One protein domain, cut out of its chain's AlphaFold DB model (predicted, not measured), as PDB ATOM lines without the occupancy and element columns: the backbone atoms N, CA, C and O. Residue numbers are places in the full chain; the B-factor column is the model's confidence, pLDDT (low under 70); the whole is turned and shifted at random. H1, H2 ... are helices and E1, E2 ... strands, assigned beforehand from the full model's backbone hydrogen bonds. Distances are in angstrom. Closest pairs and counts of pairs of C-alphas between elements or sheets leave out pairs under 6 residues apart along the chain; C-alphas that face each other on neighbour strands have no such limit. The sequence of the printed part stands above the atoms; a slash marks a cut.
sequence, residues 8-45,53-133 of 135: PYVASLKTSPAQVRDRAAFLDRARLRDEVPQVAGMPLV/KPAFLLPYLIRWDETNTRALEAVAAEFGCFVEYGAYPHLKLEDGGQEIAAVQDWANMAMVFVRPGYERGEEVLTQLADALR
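AT A GLANCE: This is residues 8 to 45 and 53 to 133 of the 135 residues of an uncharacterized protein of Deinococcus budaensis (UniProt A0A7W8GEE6). A twisted sheet of five strands has two helices, H3 and H4, side by side over one face, running opposite ways. A helical hairpin of H1 and H2 is added to this two-layer body, with H2 grazing the sheet, mostly at E2, and H1 off it. The printed part has 119 residues, with four named helices and five named strands in the order H1 H2 E1 H3 E2 E3 E4 E5 H4. The sheet runs E1 E5 E4 E3 E2, all antiparallel, and the class is mixed, helices and strands. The whole is compact, with a radius of gyration of the C-alphas of 14.0 A and spans of 41 by 32 by 25 A.

IN THESE COORDINATES: In the sheet, E1 is residues 55 to 57, E5 residues 110 to 114, E4 residues 99 to 105 and 17.5 A long, E3 residues 89 to 93, and E2 residues 81 to 85. H3 is residues 66 to 78, 18.7 A, and H4 residues 121 to 131, 15.5 A, with C-alpha 131 at (121.151, 98.720, 87.191). H2 is residues 23 to 34, 18.0 A. H1 is residues 8 to 13, 9.0 A, with C-alpha 8 at (123.579, 114.337, 59.087).

HOW THE PARTS SIT: E2, E3, E4 and E5 form a meander, each strand the antiparallel neighbour of the one before, and each step is a hairpin with a tight link. N 84 and O 90 are 2.9 A apart between E2 and E3, N 91 and O 101 2.8 A between E3 and E4, and N 113 and O 102 2.8 A between E4 and E5. E1 is an edge strand antiparallel to E5, with N 56 and O 112 at 2.8 A. From edge to edge the strands' lines turn by 78 degrees. H3 lies over E3 and E2 at a height over the sheet of 9.6 A and runs along the strands, at 7 degrees to E2 on the local plane. H4, on the same face, lies over E5 at a height of 9.0 A, at 23 degrees to E5 on the local plane; 2 of its C-alphas fall on E4, which it only just fails to lie over. H3 and H4 touch at a shallow tilt of 30 degrees, opposite ways, with the closest C-alphas, those of Ala 71 and Ala 131, 6.0 A apart. H2 only grazes the sheet, with residues 23 to 33; its closest C-alphas with E2 are those of Phe 26 and Tyr 85, 6.0 A. H1 and H2 are a hairpin and touch through residues 29 to 32 of H2 alone, with the C-alphas of Leu 13 and Arg 29 closest at 5.8 A. H1 is not on the sheet. Every O i to N i+4 pair is within hydrogen-bond range in H1, H3 and H4, and 5 of 8 in H2.

THE WHOLE: The C-alphas farthest apart are those of Gly 41 and Asp 95, at 43.9 A. Gly 41 lies between residues 38 to 39 and 42 to 43, a short antiparallel pairing. Residues 46 to 52 are cut out, and C-alphas 45 and 53 are 17.1 A apart across the cut. Of the links printed whole, none is long. The mean pLDDT of the printed part is 94.3, and no printed residue is under 70.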
ATOM      1  N   PRO A   8     123.932 115.666  59.591       91.88
ATOM      2  CA  PRO A   8     123.579 114.337  59.087       91.88
ATOM      3  C   PRO A   8     123.815 113.218  60.109       91.88
ATOM      4  O   PRO A   8     122.948 112.367  60.291       91.88
ATOM      5  N   TYR A   9     124.937 113.262  60.836       93.31
ATOM      6  CA  TYR A   9     125.234 112.302  61.901       93.31
ATOM      7  C   TYR A   9     124.196 112.388  63.031       93.31
ATOM      8  O   TYR A   9     123.567 111.393  63.379       93.31
ATOM      9  N   VAL A  10     123.911 113.589  63.544       92.50
ATOM     10  CA  VAL A  10     122.895 113.788  64.595       92.50
ATOM     11  C   VAL A  10     121.505 113.346  64.127       92.50
ATOM     12  O   VAL A  10     120.737 112.805  64.919       92.50
ATOM     13  N   ALA A  11     121.163 113.560  62.855       92.38
ATOM     14  CA  ALA A  11     119.903 113.096  62.284       92.38
ATOM     15  C   ALA A  11     119.821 111.562  62.231       92.38
ATOM     16  O   ALA A  11     118.762 111.023  62.533       92.38
ATOM     17  N   SER A  12     120.926 110.870  61.929       93.25
ATOM     18  CA  SER A  12     120.977 109.399  61.889       93.25
ATOM     19  C   SER A  12     120.756 108.726  63.251       93.25
ATOM     20  O   SER A  12     120.287 107.592  63.309       93.25
ATOM     21  N   LEU A  13     121.023 109.436  64.353       93.19
ATOM     22  CA  LEU A  13     120.755 108.950  65.710       93.19
ATOM     23  C   LEU A  13     119.272 109.058  66.096       93.19
ATOM     24  O   LEU A  13     118.826 108.387  67.025       93.19
ATOM     25  N   LYS A  14     118.500 109.918  65.423       91.62
ATOM     26  CA  LYS A  14     117.086 110.154  65.740       91.62
ATOM     27  C   LYS A  14     116.202 109.046  65.172       91.62
ATOM     28  O   LYS A  14     116.563 108.344  64.236       91.62
ATOM     29  N   THR A  15     115.009 108.931  65.741       94.38
ATOM     30  CA  THR A  15     113.983 107.975  65.320       94.38
ATOM     31  C   THR A  15     112.684 108.691  64.970       94.38
ATOM     32  O   THR A  15     112.505 109.871  65.289       94.38
ATOM     33  N   SER A  16     111.774 107.976  64.317       92.44
ATOM     34  CA  SER A  16     110.408 108.443  64.088       92.44
ATOM     35  C   SER A  16     109.517 108.145  65.304       92.44
ATOM     36  O   SER A  16     109.784 107.186  66.033       92.44
ATOM     37  N   PRO A  17     108.416 108.890  65.520       90.88
ATOM     38  CA  PRO A  17     107.464 108.586  66.592       90.88
ATOM     39  C   PRO A  17     106.920 107.150  66.552       90.88
ATOM     40  O   PRO A  17     106.671 106.562  67.596       90.88
ATOM     41  N   ALA A  18     106.789 106.555  65.361       92.88
ATOM     42  CA  ALA A  18     106.321 105.179  65.197       92.88
ATOM     43  C   ALA A  18     107.325 104.124  65.701       92.88
ATOM     44  O   ALA A  18     106.931 103.011  66.028       92.88
ATOM     45  N   GLN A  19     108.613 104.470  65.774       94.44
ATOM     46  CA  GLN A  19     109.706 103.568  66.156       94.44
ATOM     47  C   GLN A  19     110.342 103.949  67.495       94.44
ATOM     48  O   GLN A  19     111.364 103.390  67.882       94.44
ATOM     49  N   VAL A  20     109.775 104.917  68.217       94.62
ATOM     50  CA  VAL A  20     110.359 105.400  69.474       94.62
ATOM     51  C   VAL A  20     110.314 104.348  70.585       94.62
ATOM     52  O   VAL A  20     111.082 104.431  71.528       94.62
ATOM     53  N   ARG A  21     109.470 103.320  70.471       95.19
ATOM     54  CA  ARG A  21     109.449 102.171  71.394       95.19
ATOM     55  C   ARG A  21     110.114 100.915  70.814       95.19
ATOM     56  O   ARG A  21     110.073  99.861  71.435       95.19
ATOM     57  N   ASP A  22     110.725 101.014  69.634       97.00
ATOM     58  CA  ASP A  22     111.429  99.895  69.004       97.00
ATOM     59  C   ASP A  22     112.868  99.809  69.530       97.00
ATOM     60  O   ASP A  22     113.765 100.552  69.113       97.00
ATOM     61  N   ARG A  23     113.070  98.885  70.474       96.56
ATOM     62  CA  ARG A  23     114.366  98.616  71.100       96.56
ATOM     63  C   ARG A  23     115.403  98.093  70.109       96.56
ATOM     64  O   ARG A  23     116.551  98.524  70.166       96.56
ATOM     65  N   ALA A  24     115.017  97.216  69.183       96.44
ATOM     66  CA  ALA A  24     115.950  96.643  68.214       96.44
ATOM     67  C   ALA A  24     116.476  97.730  67.268       96.44
ATOM     68  O   ALA A  24     117.687  97.895  67.116       96.44
ATOM     69  N   ALA A  25     115.574  98.564  66.741       96.38
ATOM     70  CA  ALA A  25     115.962  99.700  65.912       96.38
ATOM     71  C   ALA A  25     116.868 100.686  66.671       96.38
ATOM     72  O   ALA A  25     117.736 101.330  66.077       96.38
ATOM     73  N   PHE A  26     116.667 100.845  67.981       97.31
ATOM     74  CA  PHE A  26     117.543 101.660  68.816       97.31
ATOM     75  C   PHE A  26     118.940 101.076  68.983       97.31
ATOM     76  O   PHE A  26     119.904 101.827  68.845       97.31
ATOM     77  N   LEU A  27     119.060  99.775  69.243       96.81
ATOM     78  CA  LEU A  27     120.357  99.110  69.369       96.81
ATOM     79  C   LEU A  27     121.181  99.240  68.083       96.81
ATOM     80  O   LEU A  27     122.378  99.516  68.155       96.81
ATOM     81  N   ASP A  28     120.542  99.151  66.915       95.44
ATOM     82  CA  ASP A  28     121.212  99.380  65.631       95.44
ATOM     83  C   ASP A  28     121.746 100.814  65.507       95.44
ATOM     84  O   ASP A  28     122.901 101.022  65.130       95.44
ATOM     85  N   ARG A  29     120.942 101.820  65.883       95.25
ATOM     86  CA  ARG A  29     121.381 103.228  65.880       95.25
ATOM     87  C   ARG A  29     122.455 103.508  66.927       95.25
ATOM     88  O   ARG A  29     123.324 104.343  66.690       95.25
ATOM     89  N   ALA A  30     122.404 102.843  68.081       94.50
ATOM     90  CA  ALA A  30     123.337 103.074  69.178       94.50
ATOM     91  C   ALA A  30     124.790 102.769  68.790       94.50
ATOM     92  O   ALA A  30     125.696 103.486  69.211       94.50
ATOM     93  N   ARG A  31     125.002 101.789  67.902       92.44
ATOM     94  CA  ARG A  31     126.324 101.437  67.356       92.44
ATOM     95  C   ARG A  31     126.996 102.575  66.588       92.44
ATOM     96  O   ARG A  31     128.217 102.636  66.529       92.44
ATOM     97  N   LEU A  32     126.231 103.532  66.056       91.50
ATOM     98  CA  LEU A  32     126.801 104.708  65.386       91.50
ATOM     99  C   LEU A  32     127.637 105.578  66.341       91.50
ATOM    100  O   LEU A  32     128.464 106.359  65.881       91.50
ATOM    101  N   ARG A  33     127.450 105.440  67.662       90.94
ATOM    102  CA  ARG A  33     128.215 106.170  68.686       90.94
ATOM    103  C   ARG A  33     129.592 105.563  68.966       90.94
ATOM    104  O   ARG A  33     130.330 106.134  69.762       90.94
ATOM    105  N   ASP A  34     129.952 104.448  68.331       85.75
ATOM    106  CA  ASP A  34     131.313 103.901  68.396       85.75
ATOM    107  C   ASP A  34     132.308 104.758  67.598       85.75
ATOM    108  O   ASP A  34     133.467 104.887  67.991       85.75
ATOM    109  N   GLU A  35     131.837 105.421  66.538       86.50
ATOM    110  CA  GLU A  35     132.637 106.282  65.664       86.50
ATOM    111  C   GLU A  35     132.049 107.697  65.608       86.50
ATOM    112  O   GLU A  35     131.233 108.048  64.753       86.50
ATOM    113  N   VAL A  36     132.470 108.540  66.551       89.88
ATOM    114  CA  VAL A  36     131.919 109.892  66.700       89.88
ATOM    115  C   VAL A  36     132.699 110.914  65.864       89.88
ATOM    116  O   VAL A  36     133.934 110.920  65.879       89.88
ATOM    117  N   PRO A  37     132.016 111.823  65.143       92.06
ATOM    118  CA  PRO A  37     132.691 112.827  64.334       92.06
ATOM    119  C   PRO A  37     133.421 113.852  65.206       92.06
ATOM    120  O   PRO A  37     133.010 114.167  66.327       92.06
ATOM    121  N   GLN A  38     134.470 114.441  64.635       92.00
ATOM    122  CA  GLN A  38     135.148 115.602  65.201       92.00
ATOM    123  C   GLN A  38     134.862 116.846  64.364       92.00
ATOM    124  O   GLN A  38     134.802 116.789  63.135       92.00
ATOM    125  N   VAL A  39     134.735 117.994  65.025       91.12
ATOM    126  CA  VAL A  39     134.639 119.298  64.365       91.12
ATOM    127  C   VAL A  39     135.669 120.229  64.978       91.12
ATOM    128  O   VAL A  39     135.734 120.363  66.194       91.12
ATOM    129  N   ALA A  40     136.486 120.864  64.132       90.94
ATOM    130  CA  ALA A  40     137.586 121.729  64.573       90.94
ATOM    131  C   ALA A  40     138.526 121.048  65.599       90.94
ATOM    132  O   ALA A  40     138.978 121.679  66.548       90.94
ATOM    133  N   GLY A  41     138.794 119.747  65.416       91.06
ATOM    134  CA  GLY A  41     139.656 118.946  66.299       91.06
ATOM    135  C   GLY A  41     139.028 118.551  67.640       91.06
ATOM    136  O   GLY A  41     139.703 117.958  68.474       91.06
ATOM    137  N   MET A  42     137.752 118.871  67.862       90.62
ATOM    138  CA  MET A  42     137.023 118.516  69.080       90.62
ATOM    139  C   MET A  42     136.058 117.362  68.788       90.62
ATOM    140  O   MET A  42     135.257 117.478  67.851       90.62
ATOM    141  N   PRO A  43     136.095 116.258  69.557       89.75
ATOM    142  CA  PRO A  43     135.106 115.200  69.424       89.75
ATOM    143  C   PRO A  43     133.732 115.715  69.842       89.75
ATOM    144  O   PRO A  43     133.595 116.449  70.821       89.75
ATOM    145  N   LEU A  44     132.695 115.304  69.116       90.56
ATOM    146  CA  LEU A  44     131.342 115.383  69.648       90.56
ATOM    147  C   LEU A  44     131.286 114.472  70.880       90.56
ATOM    148  O   LEU A  44     131.720 113.328  70.787       90.56
ATOM    149  N   VAL A  45     130.797 114.974  72.014       88.06
ATOM    150  CA  VAL A  45     130.794 114.264  73.315       88.06
ATOM    151  C   VAL A  45     129.391 113.925  73.822       88.06
ATOM    152  O   VAL A  45     129.211 113.520  74.965       88.06
ATOM    153  N   LYS A  53     117.425 119.865  82.232       89.50
ATOM    154  CA  LYS A  53     117.654 118.863  83.282       89.50
ATOM    155  C   LYS A  53     119.138 118.852  83.686       89.50
ATOM    156  O   LYS A  53     119.978 118.857  82.782       89.50
ATOM    157  N   PRO A  54     119.479 118.814  84.988       91.38
ATOM    158  CA  PRO A  54     120.838 118.546  85.435       91.38
ATOM    159  C   PRO A  54     121.320 117.218  84.858       91.38
ATOM    160  O   PRO A  54     120.559 116.252  84.778       91.38
ATOM    161  N   ALA A  55     122.585 117.208  84.450       93.00
ATOM    162  CA  ALA A  55     123.279 116.036  83.950       93.00
ATOM    163  C   ALA A  55     124.250 115.533  85.021       93.00
ATOM    164  O   ALA A  55     125.004 116.321  85.593       93.00
ATOM    165  N   PHE A  56     124.249 114.227  85.251       94.12
ATOM    166  CA  PHE A  56     125.116 113.544  86.199       94.12
ATOM    167  C   PHE A  56     125.990 112.554  85.437       94.12
ATOM    168  O   PHE A  56     125.480 111.722  84.688       94.12
ATOM    169  N   LEU A  57     127.307 112.661  85.608       94.69
ATOM    170  CA  LEU A  57     128.273 111.756  84.995       94.69
ATOM    171  C   LEU A  57     128.260 110.409  85.729       94.69
ATOM    172  O   LEU A  57     128.401 110.374  86.951       94.69
ATOM    173  N   LEU A  58     128.138 109.310  84.986       95.12
ATOM    174  CA  LEU A  58     128.346 107.971  85.530       95.12
ATOM    175  C   LEU A  58     129.849 107.661  85.621       95.12
ATOM    176  O   LEU A  58     130.614 108.068  84.743       95.12
ATOM    177  N   PRO A  59     130.300 106.909  86.642       92.69
ATOM    178  CA  PRO A  59     131.717 106.586  86.829       92.69
ATOM    179  C   PRO A  59     132.238 105.512  85.852       92.69
ATOM    180  O   PRO A  59     133.359 105.031  86.003       92.69
ATOM    181  N   TYR A  60     131.429 105.110  84.871       94.00
ATOM    182  CA  TYR A  60     131.719 104.078  83.881       94.00
ATOM    183  C   TYR A  60     131.016 104.410  82.555       94.00
ATOM    184  O   TYR A  60     130.125 105.260  82.496       94.00
ATOM    185  N   LEU A  61     131.412 103.727  81.480       92.94
ATOM    186  CA  LEU A  61     130.738 103.818  80.183       92.94
ATOM    187  C   LEU A  61     129.583 102.821  80.100       92.94
ATOM    188  O   LEU A  61     129.655 101.729  80.658       92.94
ATOM    189  N   ILE A  62     128.555 103.186  79.339       93.12
ATOM    190  CA  ILE A  62     127.458 102.297  78.956       93.12
ATOM    191  C   ILE A  62     127.596 102.000  77.464       93.12
ATOM    192  O   ILE A  62     127.865 102.901  76.671       93.12
ATOM    193  N   ARG A  63     127.387 100.741  77.074       92.50
ATOM    194  CA  ARG A  63     127.218 100.325  75.677       92.50
ATOM    195  C   ARG A  63     125.900  99.595  75.556       92.50
ATOM    196  O   ARG A  63     125.783  98.510  76.109       92.50
ATOM    197  N   TRP A  64     124.913 100.189  74.890       95.50
ATOM    198  CA  TRP A  64     123.585  99.581  74.840       95.50
ATOM    199  C   TRP A  64     123.606  98.224  74.144       95.50
ATOM    200  O   TRP A  64     124.090  98.083  73.022       95.50
ATOM    201  N   ASP A  65     123.025  97.248  74.823       95.56
ATOM    202  CA  ASP A  65     122.770  95.900  74.356       95.56
ATOM    203  C   ASP A  65     121.394  95.441  74.865       95.56
ATOM    204  O   ASP A  65     120.671  96.185  75.532       95.56
ATOM    205  N   GLU A  66     120.989  94.215  74.540       96.69
ATOM    206  CA  GLU A  66     119.714  93.667  75.024       96.69
ATOM    207  C   GLU A  66     119.646  93.567  76.556       96.69
ATOM    208  O   GLU A  66     118.563  93.656  77.129       96.69
ATOM    209  N   THR A  67     120.775  93.380  77.236       96.19
ATOM    210  CA  THR A  67     120.810  93.176  78.687       96.19
ATOM    211  C   THR A  67     120.510  94.478  79.415       96.19
ATOM    212  O   THR A  67     119.587  94.544  80.226       96.19
ATOM    213  N   ASN A  68     121.252  95.540  79.111       95.94
ATOM    214  CA  ASN A  68     121.097  96.810  79.810       95.94
ATOM    215  C   ASN A  68     119.883  97.615  79.333       95.94
ATOM    216  O   ASN A  68     119.334  98.390  80.111       95.94
ATOM    217  N   THR A  69     119.389  97.392  78.112       97.50
ATOM    218  CA  THR A  69     118.097  97.959  77.699       97.50
ATOM    219  C   THR A  69     116.936  97.333  78.466       97.50
ATOM    220  O   THR A  69     116.039  98.065  78.873       97.50
ATOM    221  N   ARG A  70     116.975  96.027  78.760       97.81
ATOM    222  CA  ARG A  70     115.996  95.382  79.652       97.81
ATOM    223  C   ARG A  70     116.143  95.825  81.104       97.81
ATOM    224  O   ARG A  70     115.138  96.025  81.777       97.81
ATOM    225  N   ALA A  71     117.374  96.002  81.588       98.00
ATOM    226  CA  ALA A  71     117.609  96.551  82.924       98.00
ATOM    227  C   ALA A  71     117.027  97.971  83.051       98.00
ATOM    228  O   ALA A  71     116.347  98.277  84.025       98.00
ATOM    229  N   LEU A  72     117.213  98.807  82.024       98.19
ATOM    230  CA  LEU A  72     116.604 100.134  81.943       98.19
ATOM    231  C   LEU A  72     115.068 100.072  81.963       98.19
ATOM    232  O   LEU A  72     114.442 100.849  82.679       98.19
ATOM    233  N   GLU A  73     114.464  99.172  81.181       98.44
ATOM    234  CA  GLU A  73     113.008  98.960  81.155       98.44
ATOM    235  C   GLU A  73     112.473  98.509  82.521       98.44
ATOM    236  O   GLU A  73     111.418  98.978  82.945       98.44
ATOM    237  N   ALA A  74     113.205  97.646  83.230       98.44
ATOM    238  CA  ALA A  74     112.838  97.205  84.573       98.44
ATOM    239  C   ALA A  74     112.837  98.374  85.567       98.44
ATOM    240  O   ALA A  74     111.833  98.585  86.245       98.44
ATOM    241  N   VAL A  75     113.898  99.193  85.578       98.31
ATOM    242  CA  VAL A  75     113.937 100.417  86.398       98.31
ATOM    243  C   VAL A  75     112.783 101.344  86.020       98.31
ATOM    244  O   VAL A  75     112.073 101.827  86.893       98.31
ATOM    245  N   ALA A  76     112.530 101.566  84.727       98.12
ATOM    246  CA  ALA A  76     111.417 102.405  84.287       98.12
ATOM    247  C   ALA A  76     110.070 101.916  84.853       98.12
ATOM    248  O   ALA A  76     109.306 102.722  85.386       98.12
ATOM    249  N   ALA A  77     109.813 100.607  84.816       98.06
ATOM    250  CA  ALA A  77     108.591 100.017  85.352       98.06
ATOM    251  C   ALA A  77     108.420 100.261  86.866       98.06
ATOM    252  O   ALA A  77     107.308 100.555  87.307       98.06
ATOM    253  N   GLU A  78     109.499 100.230  87.658       97.69
ATOM    254  CA  GLU A  78     109.465 100.526  89.106       97.69
ATOM    255  C   GLU A  78     109.044 101.971  89.429       97.69
ATOM    256  O   GLU A  78     108.490 102.253  90.498       97.69
ATOM    257  N   PHE A  79     109.251 102.895  88.488       97.56
ATOM    258  CA  PHE A  79     108.820 104.291  88.594       97.56
ATOM    259  C   PHE A  79     107.537 104.590  87.806       97.56
ATOM    260  O   PHE A  79     107.210 105.760  87.598       97.56
ATOM    261  N   GLY A  80     106.802 103.563  87.359       97.75
ATOM    262  CA  GLY A  80     105.581 103.741  86.566       97.75
ATOM    263  C   GLY A  80     105.843 104.443  85.233       97.75
ATOM    264  O   GLY A  80     105.053 105.288  84.808       97.75
ATOM    265  N   CYS A  81     106.985 104.146  84.610       98.25
ATOM    266  CA  CYS A  81     107.420 104.722  83.347       98.25
ATOM    267  C   CYS A  81     107.514 103.680  82.231       98.25
ATOM    268  O   CYS A  81     107.868 102.527  82.462       98.25
ATOM    269  N   PHE A  82     107.349 104.152  80.998       97.31
ATOM    270  CA  PHE A  82     107.843 103.480  79.802       97.31
ATOM    271  C   PHE A  82     109.144 104.120  79.316       97.31
ATOM    272  O   PHE A  82     109.460 105.274  79.632       97.31
ATOM    273  N   VAL A  83     109.884 103.376  78.492       98.00
ATOM    274  CA  VAL A  83     111.094 103.870  77.828       98.00
ATOM    275  C   VAL A  83     110.780 104.302  76.397       98.00
ATOM    276  O   VAL A  83     110.188 103.564  75.612       98.00
ATOM    277  N   GLU A  84     111.218 105.507  76.046       97.06
ATOM    278  CA  GLU A  84     111.324 105.975  74.668       97.06
ATOM    279  C   GLU A  84     112.777 105.968  74.206       97.06
ATOM    280  O   GLU A  84     113.622 106.715  74.694       97.06
ATOM    281  N   TYR A  85     113.052 105.163  73.194       96.31
ATOM    282  CA  TYR A  85     114.332 105.024  72.534       96.31
ATOM    283  C   TYR A  85     114.508 106.029  71.389       96.31
ATOM    284  O   TYR A  85     114.550 105.675  70.207       96.31
ATOM    285  N   GLY A  86     114.614 107.307  71.755       92.25
ATOM    286  CA  GLY A  86     114.920 108.404  70.840       92.25
ATOM    287  C   GLY A  86     116.364 108.372  70.321       92.25
ATOM    288  O   GLY A  86     116.872 107.349  69.859       92.25
ATOM    289  N   ALA A  87     117.038 109.524  70.398       92.06
ATOM    290  CA  ALA A  87     118.477 109.601  70.139       92.06
ATOM    291  C   ALA A  87     119.319 109.033  71.287       92.06
ATOM    292  O   ALA A  87     120.487 108.729  71.090       92.06
ATOM    293  N   TYR A  88     118.722 108.903  72.464       94.00
ATOM    294  CA  TYR A  88     119.157 108.150  73.634       94.00
ATOM    295  C   TYR A  88     117.879 107.796  74.429       94.00
ATOM    296  O   TYR A  88     116.827 108.350  74.101       94.00
ATOM    297  N   PRO A  89     117.889 106.849  75.381       96.31
ATOM    298  CA  PRO A  89     116.670 106.457  76.088       96.31
ATOM    299  C   PRO A  89     116.127 107.527  77.047       96.31
ATOM    300  O   PRO A  89     116.887 108.150  77.790       96.31
ATOM    301  N   HIS A  90     114.805 107.692  77.073       96.44
ATOM    302  CA  HIS A  90     114.068 108.581  77.978       96.44
ATOM    303  C   HIS A  90     113.052 107.778  78.794       96.44
ATOM    304  O   HIS A  90     112.281 107.011  78.223       96.44
ATOM    305  N   LEU A  91     113.016 107.989  80.108       97.50
ATOM    306  CA  LEU A  91     111.989 107.451  80.998       97.50
ATOM    307  C   LEU A  91     110.836 108.449  81.068       97.50
ATOM    308  O   LEU A  91     111.029 109.601  81.478       97.50
ATOM    309  N   LYS A  92     109.644 108.007  80.674       96.94
ATOM    310  CA  LYS A  92     108.422 108.812  80.678       96.94
ATOM    311  C   LYS A  92     107.342 108.142  81.502       96.94
ATOM    312  O   LYS A  92     107.090 106.961  81.297       96.94
ATOM    313  N   LEU A  93     106.689 108.906  82.376       97.00
ATOM    314  CA  LEU A  93     105.551 108.417  83.156       97.00
ATOM    315  C   LEU A  93     104.467 107.872  82.220       97.00
ATOM    316  O   LEU A  93     104.131 108.514  81.223       97.00
ATOM    317  N   GLU A  94     103.916 106.709  82.561       96.06
ATOM    318  CA  GLU A  94     102.760 106.129  81.865       96.06
ATOM    319  C   GLU A  94     101.559 107.080  81.923       96.06
ATOM    320  O   GLU A  94     100.833 107.241  80.941       96.06
ATOM    321  N   ASP A  95     101.401 107.781  83.049       93.38
ATOM    322  CA  ASP A  95     100.434 108.863  83.189       93.38
ATOM    323  C   ASP A  95     100.996 110.181  82.626       93.38
ATOM    324  O   ASP A  95     102.020 110.708  83.071       93.38
ATOM    325  N   GLY A  96     100.337 110.716  81.598       89.88
ATOM    326  CA  GLY A  96     100.652 112.020  81.009       89.88
ATOM    327  C   GLY A  96     101.951 112.109  80.193       89.88
ATOM    328  O   GLY A  96     102.211 113.156  79.598       89.88
ATOM    329  N   GLY A  97     102.771 111.053  80.121       92.44
ATOM    330  CA  GLY A  97     103.959 111.003  79.257       92.44
ATOM    331  C   GLY A  97     105.093 111.945  79.678       92.44
ATOM    332  O   GLY A  97     105.962 112.271  78.860       92.44
ATOM    333  N   GLN A  98     105.090 112.427  80.924       93.75
ATOM    334  CA  GLN A  98     106.117 113.348  81.399       93.75
ATOM    335  C   GLN A  98     107.469 112.634  81.482       93.75
ATOM    336  O   GLN A  98     107.631 111.664  82.212       93.75
ATOM    337  N   GLU A  99     108.470 113.167  80.782       94.88
ATOM    338  CA  GLU A  99     109.851 112.696  80.908       94.88
ATOM    339  C   GLU A  99     110.428 113.059  82.276       94.88
ATOM    340  O   GLU A  99     110.531 114.252  82.590       94.88
ATOM    341  N   ILE A 100     110.851 112.055  83.043       95.06
ATOM    342  CA  ILE A 100     111.462 112.223  84.369       95.06
ATOM    343  C   ILE A 100     112.979 112.050  84.340       95.06
ATOM    344  O   ILE A 100     113.675 112.710  85.110       95.06
ATOM    345  N   ALA A 101     113.498 111.235  83.420       96.12
ATOM    346  CA  ALA A 101     114.925 111.013  83.262       96.12
ATOM    347  C   ALA A 101     115.292 110.633  81.825       96.12
ATOM    348  O   ALA A 101     114.435 110.240  81.034       96.12
ATOM    349  N   ALA A 102     116.573 110.737  81.490       96.00
ATOM    350  CA  ALA A 102     117.125 110.203  80.256       96.00
ATOM    351  C   ALA A 102     118.556 109.718  80.481       96.00
ATOM    352  O   ALA A 102     119.295 110.325  81.253       96.00
ATOM    353  N   VAL A 103     118.959 108.646  79.805       95.88
ATOM    354  CA  VAL A 103     120.305 108.076  79.928       95.88
ATOM    355  C   VAL A 103     121.001 108.234  78.596       95.88
ATOM    356  O   VAL A 103     120.495 107.763  77.591       95.88
ATOM    357  N   GLN A 104     122.146 108.895  78.565       93.31
ATOM    358  CA  GLN A 104     122.921 109.093  77.353       93.31
ATOM    359  C   GLN A 104     124.229 108.327  77.451       93.31
ATOM    360  O   GLN A 104     125.054 108.606  78.316       93.31
ATOM    361  N   ASP A 105     124.417 107.384  76.540       91.56
ATOM    362  CA  ASP A 105     125.696 106.748  76.266       91.56
ATOM    363  C   ASP A 105     126.447 107.534  75.194       91.56
ATOM    364  O   ASP A 105     125.869 108.045  74.229       91.56
ATOM    365  N   TRP A 106     127.758 107.606  75.343       89.75
ATOM    366  CA  TRP A 106     128.642 108.130  74.324       89.75
ATOM    367  C   TRP A 106     129.968 107.377  74.331       89.75
ATOM    368  O   TRP A 106     130.280 106.649  75.273       89.75
ATOM    369  N   ALA A 107     130.780 107.583  73.293       82.00
ATOM    370  CA  ALA A 107     132.068 106.908  73.143       82.00
ATOM    371  C   ALA A 107     133.008 107.089  74.350       82.00
ATOM    372  O   ALA A 107     133.829 106.219  74.624       82.00
ATOM    373  N   ASN A 108     132.911 108.225  75.050       84.62
ATOM    374  CA  ASN A 108     133.847 108.633  76.099       84.62
ATOM    375  C   ASN A 108     133.193 109.023  77.434       84.62
ATOM    376  O   ASN A 108     133.914 109.353  78.372       84.62
ATOM    377  N   MET A 109     131.864 109.006  77.535       89.50
ATOM    378  CA  MET A 109     131.149 109.261  78.786       89.50
ATOM    379  C   MET A 109     129.753 108.645  78.754       89.50
ATOM    380  O   MET A 109     129.184 108.451  77.682       89.50
ATOM    381  N   ALA A 110     129.182 108.398  79.928       93.00
ATOM    382  CA  ALA A 110     127.762 108.125  80.077       93.00
ATOM    383  C   ALA A 110     127.165 109.090  81.105       93.00
ATOM    384  O   ALA A 110     127.789 109.392  82.122       93.00
ATOM    385  N   MET A 111     125.976 109.610  80.822       94.88
ATOM    386  CA  MET A 111     125.314 110.611  81.653       94.88
ATOM    387  C   MET A 111     123.859 110.245  81.901       94.88
ATOM    388  O   MET A 111     123.176 109.751  81.007       94.88
ATOM    389  N   VAL A 112     123.364 110.578  83.087       95.62
ATOM    390  CA  VAL A 112     121.937 110.540  83.411       95.62
ATOM    391  C   VAL A 112     121.441 111.970  83.580       95.62
ATOM    392  O   VAL A 112     122.032 112.769  84.301       95.62
ATOM    393  N   PHE A 113     120.348 112.299  82.908       95.00
ATOM    394  CA  PHE A 113     119.622 113.550  83.072       95.00
ATOM    395  C   PHE A 113     118.399 113.280  83.935       95.00
ATOM    396  O   PHE A 113     117.657 112.352  83.629       95.00
ATOM    397  N   VAL A 114     118.146 114.091  84.962       95.06
ATOM    398  CA  VAL A 114     116.981 113.917  85.855       95.06
ATOM    399  C   VAL A 114     116.188 115.213  85.948       95.06
ATOM    400  O   VAL A 114     116.759 116.297  86.012       95.06
ATOM    401  N   ARG A 115     114.855 115.136  85.935       94.19
ATOM    402  CA  ARG A 115     113.977 116.300  86.111       94.19
ATOM    403  C   ARG A 115     114.092 116.841  87.550       94.19
ATOM    404  O   ARG A 115     113.738 116.114  88.469       94.19
ATOM    405  N   PRO A 116     114.450 118.126  87.764       90.00
ATOM    406  CA  PRO A 116     114.626 118.689  89.113       90.00
ATOM    407  C   PRO A 116     113.385 118.648  90.007       90.00
ATOM    408  O   PRO A 116     113.505 118.591  91.221       90.00
ATOM    409  N   GLY A 117     112.192 118.719  89.410       90.69
ATOM    410  CA  GLY A 117     110.920 118.709  90.138       90.69
ATOM    411  C   GLY A 117     110.303 117.323  90.319       90.69
ATOM    412  O   GLY A 117     109.154 117.249  90.733       90.69
ATOM    413  N   TYR A 118     110.998 116.245  89.944       94.31
ATOM    414  CA  TYR A 118     110.494 114.895  90.182       94.31
ATOM    415  C   TYR A 118     110.863 114.451  91.599       94.31
ATOM    416  O   TYR A 118     112.043 114.383  91.936       94.31
ATOM    417  N   GLU A 119     109.858 114.150  92.422       94.69
ATOM    418  CA  GLU A 119     110.022 113.920  93.867       94.69
ATOM    419  C   GLU A 119     110.987 112.771  94.193       94.69
ATOM    420  O   GLU A 119     111.754 112.862  95.146       94.69
ATOM    421  N   ARG A 120     111.009 111.720  93.362       96.38
ATOM    422  CA  ARG A 120     111.901 110.555  93.514       96.38
ATOM    423  C   ARG A 120     113.181 110.668  92.670       96.38
ATOM    424  O   ARG A 120     113.766 109.661  92.290       96.38
ATOM    425  N   GLY A 121     113.611 111.885  92.327       95.81
ATOM    426  CA  GLY A 121     114.713 112.126  91.386       95.81
ATOM    427  C   GLY A 121     116.050 111.490  91.782       95.81
ATOM    428  O   GLY A 121     116.716 110.898  90.935       95.81
ATOM    429  N   GLU A 122     116.433 111.571  93.057       96.38
ATOM    430  CA  GLU A 122     117.667 110.946  93.553       96.38
ATOM    431  C   GLU A 122     117.588 109.413  93.513       96.38
ATOM    432  O   GLU A 122     118.544 108.761  93.106       96.38
ATOM    433  N   GLU A 123     116.432 108.842  93.852       97.56
ATOM    434  CA  GLU A 123     116.199 107.395  93.805       97.56
ATOM    435  C   GLU A 123     116.270 106.855  92.369       97.56
ATOM    436  O   GLU A 123     116.910 105.838  92.119       97.56
ATOM    437  N   VAL A 124     115.684 107.569  91.399       97.31
ATOM    438  CA  VAL A 124     115.829 107.232  89.972       97.31
ATOM    439  C   VAL A 124     117.298 107.260  89.561       97.31
ATOM    440  O   VAL A 124     117.761 106.358  88.868       97.31
ATOM    441  N   LEU A 125     118.041 108.290  89.975       96.88
ATOM    442  CA  LEU A 125     119.450 108.435  89.619       96.88
ATOM    443  C   LEU A 125     120.296 107.269  90.146       96.88
ATOM    444  O   LEU A 125     121.089 106.709  89.390       96.88
ATOM    445  N   THR A 126     120.135 106.909  91.420       97.31
ATOM    446  CA  THR A 126     120.911 105.832  92.047       97.31
ATOM    447  C   THR A 126     120.545 104.469  91.473       97.31
ATOM    448  O   THR A 126     121.444 103.719  91.101       97.31
ATOM    449  N   GLN A 127     119.256 104.176  91.281       97.75
ATOM    450  CA  GLN A 127     118.833 102.910  90.682       97.75
ATOM    451  C   GLN A 127     119.292 102.758  89.229       97.75
ATOM    452  O   GLN A 127     119.764 101.688  88.849       97.75
ATOM    453  N   LEU A 128     119.226 103.821  88.418       97.44
ATOM    454  CA  LEU A 128     119.791 103.801  87.064       97.44
ATOM    455  C   LEU A 128     121.303 103.540  87.097       97.44
ATOM    456  O   LEU A 128     121.808 102.758  86.294       97.44
ATOM    457  N   ALA A 129     122.023 104.170  88.028       97.00
ATOM    458  CA  ALA A 129     123.463 103.987  88.184       97.00
ATOM    459  C   ALA A 129     123.855 102.596  88.719       97.00
ATOM    460  O   ALA A 129     124.980 102.149  88.493       97.00
ATOM    461  N   ASP A 130     122.972 101.891  89.413       96.56
ATOM    462  CA  ASP A 130     123.254 100.528  89.859       96.56
ATOM    463  C   ASP A 130     122.842  99.492  88.813       96.56
ATOM    464  O   ASP A 130     123.631  98.604  88.495       96.56
ATOM    465  N   ALA A 131     121.669  99.649  88.196       96.81
ATOM    466  CA  ALA A 131     121.151  98.720  87.191       96.81
ATOM    467  C   ALA A 131     121.965  98.704  85.887       96.81
ATOM    468  O   ALA A 131     122.014  97.683  85.204       96.81
ATOM    469  N   LEU A 132     122.592  99.829  85.523       96.62
ATOM    470  CA  LEU A 132     123.363  99.969  84.280       96.62
ATOM    471  C   LEU A 132     124.872  99.806  84.475       96.62
ATOM    472  O   LEU A 132     125.636  99.986  83.522       96.62
ATOM    473  N   ARG A 133     125.314  99.473  85.690       95.56
ATOM    474  CA  ARG A 133     126.724  99.233  85.988       95.56
ATOM    475  C   ARG A 133     127.216  97.999  85.216       95.56
ATOM    476  O   ARG A 133     126.627  96.930  85.371       95.56
TER     477      ARG A 133